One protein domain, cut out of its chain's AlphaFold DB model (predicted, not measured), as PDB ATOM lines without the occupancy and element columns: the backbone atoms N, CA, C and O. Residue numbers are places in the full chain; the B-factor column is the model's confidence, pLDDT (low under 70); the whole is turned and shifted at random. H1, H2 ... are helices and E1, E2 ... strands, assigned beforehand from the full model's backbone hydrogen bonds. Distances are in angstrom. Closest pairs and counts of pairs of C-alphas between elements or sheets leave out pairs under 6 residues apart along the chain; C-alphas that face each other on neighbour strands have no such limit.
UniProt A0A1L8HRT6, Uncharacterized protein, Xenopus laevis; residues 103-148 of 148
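This is residues 103 to 148 of the 148 residues of an uncharacterized protein of Xenopus laevis (UniProt A0A1L8HRT6). A two-stranded hairpin, E1 and E2, and one helix, H1, make an open V: they come near each other at the beginning of H1 and spread from there, with little contact between them. The hairpin's loop, residues 113 to 118, sticks out at the far end of one arm, and residues 134 to 148, of which 134 to 142 belong to H1, stand free along the other. The printed part has 46 residues, with two antiparallel strands followed by one helix; the class is mixed, helices and strands. The whole is loose, with a radius of gyration of the C-alphas of 12.5 A, and only just elongated, spanning 38 by 24 by 13 A.

E1, residues 106 to 111, begins at C-alpha 106 (11.227, -4.383, 32.164) and is 16.3 A long. E2, residues 120 to 125, is also 16.3 A long. H1, residues 129 to 142, measures 19.9 A and ends at C-alpha 142 (-1.179, -7.160, 10.343).

E1 and E2 form a hairpin, antiparallel at 156 degrees between their directions. N 108 and O 123, 2.8 A apart, and N 121 and O 110, 2.9 A apart, are within hydrogen-bond range. The closest C-alphas of E2 and H1 are those of Thr 125 and Arg 132, 7.1 A apart. E1 and H1 are apart, but only just, at 8.1 A. In H1 every O i to N i+4 pair is within hydrogen-bond range.

The C-alphas of Ser 103 and Gln 148, the two farthest apart, are 40.0 A from each other. The printed part has no cut and ends at the chain's last residue. The link from E1 to E2 is short and that from E2 to H1 is tight. The mean pLDDT of the printed part is 73.8, and residues 139 to 148 are under 70.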
ATOM      1  N   SER A 103      11.205 -12.634  32.635       81.44
ATOM      2  CA  SER A 103      11.160 -11.459  33.513       81.44
ATOM      3  C   SER A 103       9.961 -10.580  33.167       81.44
ATOM      4  O   SER A 103       9.613 -10.459  32.003       81.44
ATOM      5  N   SER A 104       9.347  -9.933  34.150       85.38
ATOM      6  CA  SER A 104       8.259  -8.972  33.945       85.38
ATOM      7  C   SER A 104       8.718  -7.565  34.321       85.38
ATOM      8  O   SER A 104       9.765  -7.388  34.945       85.38
ATOM      9  N   ASN A 105       7.927  -6.558  33.949       85.00
ATOM     10  CA  ASN A 105       8.147  -5.175  34.373       85.00
ATOM     11  C   ASN A 105       9.498  -4.573  33.926       85.00
ATOM     12  O   ASN A 105      10.141  -3.861  34.696       85.00
ATOM     13  N   ILE A 106       9.924  -4.828  32.685       80.12
ATOM     14  CA  ILE A 106      11.227  -4.383  32.164       80.12
ATOM     15  C   ILE A 106      11.113  -3.294  31.087       80.12
ATOM     16  O   ILE A 106      10.081  -3.147  30.427       80.12
ATOM     17  N   VAL A 107      12.217  -2.577  30.869       83.19
ATOM     18  CA  VAL A 107      12.479  -1.768  29.668       83.19
ATOM     19  C   VAL A 107      13.406  -2.571  28.751       83.19
ATOM     20  O   VAL A 107      14.362  -3.183  29.223       83.19
ATOM     21  N   TYR A 108      13.122  -2.607  27.450       80.12
ATOM     22  CA  TYR A 108      13.884  -3.367  26.457       80.12
ATOM     23  C   TYR A 108      14.135  -2.551  25.185       80.12
ATOM     24  O   TYR A 108      13.442  -1.577  24.888       80.12
ATOM     25  N   LEU A 109      15.126  -2.993  24.413       80.19
ATOM     26  CA  LEU A 109      15.492  -2.443  23.114       80.19
ATOM     27  C   LEU A 109      15.362  -3.539  22.047       80.19
ATOM     28  O   LEU A 109      15.915  -4.627  22.198       80.19
ATOM     29  N   ILE A 110      14.649  -3.250  20.960       84.06
ATOM     30  CA  ILE A 110      14.633  -4.059  19.740       84.06
ATOM     31  C   ILE A 110      15.541  -3.379  18.722       84.06
ATOM     32  O   ILE A 110      15.358  -2.206  18.402       84.06
ATOM     33  N   GLN A 111      16.495  -4.132  18.183       80.19
ATOM     34  CA  GLN A 111      17.364  -3.681  17.103       80.19
ATOM     35  C   GLN A 111      17.031  -4.427  15.810       80.19
ATOM     36  O   GLN A 111      17.034  -5.658  15.749       80.19
ATOM     37  N   CYS A 112      16.766  -3.669  14.751       78.69
ATOM     38  CA  CYS A 112      16.566  -4.195  13.415       78.69
ATOM     39  C   CYS A 112      17.918  -4.542  12.783       78.69
ATOM     40  O   CYS A 112      18.697  -3.663  12.430       78.69
ATOM     41  N   THR A 113      18.176  -5.832  12.570       79.25
ATOM     42  CA  THR A 113      19.405  -6.319  11.911       79.25
ATOM     43  C   THR A 113      19.346  -6.279  10.385       79.25
ATOM     44  O   THR A 113      20.317  -6.622   9.721       79.25
ATOM     45  N   ARG A 114      18.198  -5.898   9.815       80.69
ATOM     46  CA  ARG A 114      17.981  -5.804   8.360       80.69
ATOM     47  C   ARG A 114      17.869  -4.374   7.848       80.69
ATOM     48  O   ARG A 114      17.868  -4.164   6.643       80.69
ATOM     49  N   CYS A 115      17.721  -3.414   8.750       76.12
ATOM     50  CA  CYS A 115      17.591  -2.013   8.402       76.12
ATOM     51  C   CYS A 115      19.005  -1.465   8.156       76.12
ATOM     52  O   CYS A 115      19.844  -1.644   9.040       76.12
ATOM     53  N   PRO A 116      19.282  -0.791   7.024       74.56
ATOM     54  CA  PRO A 116      20.618  -0.266   6.718       74.56
ATOM     55  C   PRO A 116      21.173   0.657   7.811       74.56
ATOM     56  O   PRO A 116      22.364   0.662   8.086       74.56
ATOM     57  N   THR A 117      20.287   1.396   8.478       78.19
ATOM     58  CA  THR A 117      20.597   2.337   9.564       78.19
ATOM     59  C   THR A 117      20.611   1.695  10.955       78.19
ATOM     60  O   THR A 117      20.808   2.388  11.947       78.19
ATOM     61  N   GLY A 118      20.364   0.383  11.061       77.19
ATOM     62  CA  GLY A 118      20.311  -0.310  12.350       77.19
ATOM     63  C   GLY A 118      19.177   0.183  13.252       77.19
ATOM     64  O   GLY A 118      19.406   0.435  14.432       77.19
ATOM     65  N   GLY A 119      17.969   0.339  12.695       79.94
ATOM     66  CA  GLY A 119      16.801   0.899  13.387       79.94
ATOM     67  C   GLY A 119      16.589   0.338  14.796       79.94
ATOM     68  O   GLY A 119      16.647  -0.876  15.011       79.94
ATOM     69  N   LEU A 120      16.340   1.235  15.749       80.88
ATOM     70  CA  LEU A 120      16.195   0.927  17.168       80.88
ATOM     71  C   LEU A 120      14.787   1.278  17.642       80.88
ATOM     72  O   LEU A 120      14.254   2.330  17.302       80.88
ATOM     73  N   TYR A 121      14.214   0.415  18.470       81.81
ATOM     74  CA  TYR A 121      12.958   0.658  19.165       81.81
ATOM     75  C   TYR A 121      13.157   0.407  20.657       81.81
ATOM     76  O   TYR A 121      13.599  -0.672  21.044       81.81
ATOM     77  N   ILE A 122      12.824   1.393  21.490       84.56
ATOM     78  CA  ILE A 122      12.808   1.256  22.949       84.56
ATOM     79  C   ILE A 122      11.356   1.083  23.376       84.56
ATOM     80  O   ILE A 122      10.489   1.857  22.970       84.56
ATOM     81  N   GLY A 123      11.089   0.073  24.194       83.62
ATOM     82  CA  GLY A 123       9.766  -0.169  24.746       83.62
ATOM     83  C   GLY A 123       9.836  -0.596  26.200       83.62
ATOM     84  O   GLY A 123      10.837  -1.137  26.663       83.62
ATOM     85  N   GLU A 124       8.740  -0.393  26.914       84.81
ATOM     86  CA  GLU A 124       8.524  -0.996  28.224       84.81
ATOM     87  C   GLU A 124       7.392  -2.020  28.173       84.81
ATOM     88  O   GLU A 124       6.575  -2.034  27.246       84.81
ATOM     89  N   THR A 125       7.381  -2.940  29.135       82.44
ATOM     90  CA  THR A 125       6.330  -3.949  29.251       82.44
ATOM     91  C   THR A 125       6.160  -4.411  30.692       82.44
ATOM     92  O   THR A 125       7.133  -4.644  31.407       82.44
ATOM     93  N   GLY A 126       4.904  -4.582  31.108       85.12
ATOM     94  CA  GLY A 126       4.546  -5.304  32.331       85.12
ATOM     95  C   GLY A 126       4.540  -6.819  32.117       85.12
ATOM     96  O   GLY A 126       4.850  -7.566  33.036       85.12
ATOM     97  N   GLN A 127       4.255  -7.263  30.890       84.12
ATOM     98  CA  GLN A 127       4.288  -8.665  30.464       84.12
ATOM     99  C   GLN A 127       5.717  -9.138  30.208       84.12
ATOM    100  O   GLN A 127       6.623  -8.315  30.033       84.12
ATOM    101  N   SER A 128       5.912 -10.452  30.110       86.06
ATOM    102  CA  SER A 128       7.221 -10.997  29.772       86.06
ATOM    103  C   SER A 128       7.678 -10.566  28.369       86.06
ATOM    104  O   SER A 128       6.852 -10.407  27.460       86.06
ATOM    105  N   PRO A 129       8.994 -10.412  28.123       83.69
ATOM    106  CA  PRO A 129       9.526 -10.136  26.792       83.69
ATOM    107  C   PRO A 129       9.063 -11.143  25.751       83.69
ATOM    108  O   PRO A 129       8.838 -10.771  24.604       83.69
ATOM    109  N   ARG A 130       8.879 -12.411  26.137       82.25
ATOM    110  CA  ARG A 130       8.349 -13.453  25.252       82.25
ATOM    111  C   ARG A 130       6.944 -13.110  24.752       82.25
ATOM    112  O   ARG A 130       6.706 -13.130  23.541       82.25
ATOM    113  N   GLU A 131       6.031 -12.784  25.661       81.62
ATOM    114  CA  GLU A 131       4.651 -12.407  25.327       81.62
ATOM    115  C   GLU A 131       4.629 -11.122  24.500       81.62
ATOM    116  O   GLU A 131       4.006 -11.062  23.437       81.62
ATOM    117  N   ARG A 132       5.399 -10.115  24.925       85.38
ATOM    118  CA  ARG A 132       5.460  -8.830  24.233       85.38
ATOM    119  C   ARG A 132       6.028  -8.955  22.822       85.38
ATOM    120  O   ARG A 132       5.502  -8.347  21.892       85.38
ATOM    121  N   ASN A 133       7.063  -9.769  22.643       81.38
ATOM    122  CA  ASN A 133       7.660 -10.028  21.338       81.38
ATOM    123  C   ASN A 133       6.694 -10.773  20.408       81.38
ATOM    124  O   ASN A 133       6.615 -10.478  19.219       81.38
ATOM    125  N   THR A 134       5.906 -11.693  20.961       79.25
ATOM    126  CA  THR A 134       4.847 -12.380  20.214       79.25
ATOM    127  C   THR A 134       3.801 -11.375  19.725       79.25
ATOM    128  O   THR A 134       3.446 -11.367  18.547       79.25
ATOM    129  N   HIS A 135       3.376 -10.456  20.594       80.19
ATOM    130  CA  HIS A 135       2.437  -9.395  20.236       80.19
ATOM    131  C   HIS A 135       2.989  -8.424  19.173       80.19
ATOM    132  O   HIS A 135       2.258  -8.023  18.262       80.19
ATOM    133  N   HIS A 136       4.274  -8.061  19.249       79.88
ATOM    134  CA  HIS A 136       4.937  -7.253  18.218       79.88
ATOM    135  C   HIS A 136       4.901  -7.938  16.858       79.88
ATOM    136  O   HIS A 136       4.487  -7.319  15.879       79.88
ATOM    137  N   CYS A 137       5.255  -9.224  16.807       75.62
ATOM    138  CA  CYS A 137       5.175 -10.014  15.582       75.62
ATOM    139  C   CYS A 137       3.756  -9.997  15.003       75.62
ATOM    140  O   CYS A 137       3.602  -9.668  13.833       75.62
ATOM    141  N   TYR A 138       2.727 -10.247  15.823       72.38
ATOM    142  CA  TYR A 138       1.332 -10.187  15.373       72.38
ATOM    143  C   TYR A 138       0.915  -8.807  14.857       72.38
ATOM    144  O   TYR A 138       0.119  -8.709  13.927       72.38
ATOM    145  N   THR A 139       1.399  -7.726  15.466       69.94
ATOM    146  CA  THR A 139       1.040  -6.363  15.047       69.94
ATOM    147  C   THR A 139       1.674  -6.024  13.701       69.94
ATOM    148  O   THR A 139       0.982  -5.547  12.808       69.94
ATOM    149  N   ILE A 140       2.958  -6.343  13.524       66.19
ATOM    150  CA  ILE A 140       3.709  -6.071  12.290       66.19
ATOM    151  C   ILE A 140       3.186  -6.912  11.120       66.19
ATOM    152  O   ILE A 140       3.094  -6.416  10.002       66.19
ATOM    153  N   THR A 141       2.798  -8.169  11.353       57.91
ATOM    154  CA  THR A 141       2.206  -9.007  10.295       57.91
ATOM    155  C   THR A 141       0.824  -8.532   9.850       57.91
ATOM    156  O   THR A 141       0.372  -8.939   8.788       57.91
ATOM    157  N   ASN A 142       0.151  -7.694  10.646       50.59
ATOM    158  CA  ASN A 142      -1.179  -7.160  10.343       50.59
ATOM    159  C   ASN A 142      -1.151  -5.763   9.702       50.59
ATOM    160  O   ASN A 142      -2.180  -5.298   9.217       50.59
ATOM    161  N   THR A 143      -0.006  -5.075   9.684       48.50
ATOM    162  CA  THR A 143       0.135  -3.841   8.908       48.50
ATOM    163  C   THR A 143       0.446  -4.217   7.465       48.50
ATOM    164  O   THR A 143       1.600  -4.481   7.124       48.50
ATOM    165  N   ASN A 144      -0.583  -4.260   6.615       41.09
ATOM    166  CA  ASN A 144      -0.398  -4.215   5.169       41.09
ATOM    167  C   ASN A 144       0.323  -2.903   4.844       41.09
ATOM    168  O   ASN A 144      -0.283  -1.835   4.869       41.09
ATOM    169  N   TRP A 145       1.624  -2.978   4.573       37.88
ATOM    170  CA  TRP A 145       2.374  -1.874   3.990       37.88
ATOM    171  C   TRP A 145       1.917  -1.702   2.539       37.88
ATOM    172  O   TRP A 145       2.559  -2.178   1.607       37.88
ATOM    173  N   THR A 146       0.771  -1.054   2.334       33.91
ATOM    174  CA  THR A 146       0.476  -0.411   1.056       33.91
ATOM    175  C   THR A 146       1.397   0.794   0.959       33.91
ATOM    176  O   THR A 146       1.174   1.799   1.632       33.91
ATOM    177  N   HIS A 147       2.457   0.676   0.162       39.34
ATOM    178  CA  HIS A 147       3.130   1.847  -0.383       39.34
ATOM    179  C   HIS A 147       2.115   2.574  -1.277       39.34
ATOM    180  O   HIS A 147       1.786   2.076  -2.355       39.34
ATOM    181  N   GLN A 148       1.577   3.690  -0.789       30.53
ATOM    182  CA  GLN A 148       1.041   4.768  -1.620       30.53
ATOM    183  C   GLN A 148       2.061   5.900  -1.620       30.53
ATOM    184  O   GLN A 148       2.655   6.135  -0.541       30.53
TER     185      GLN A 148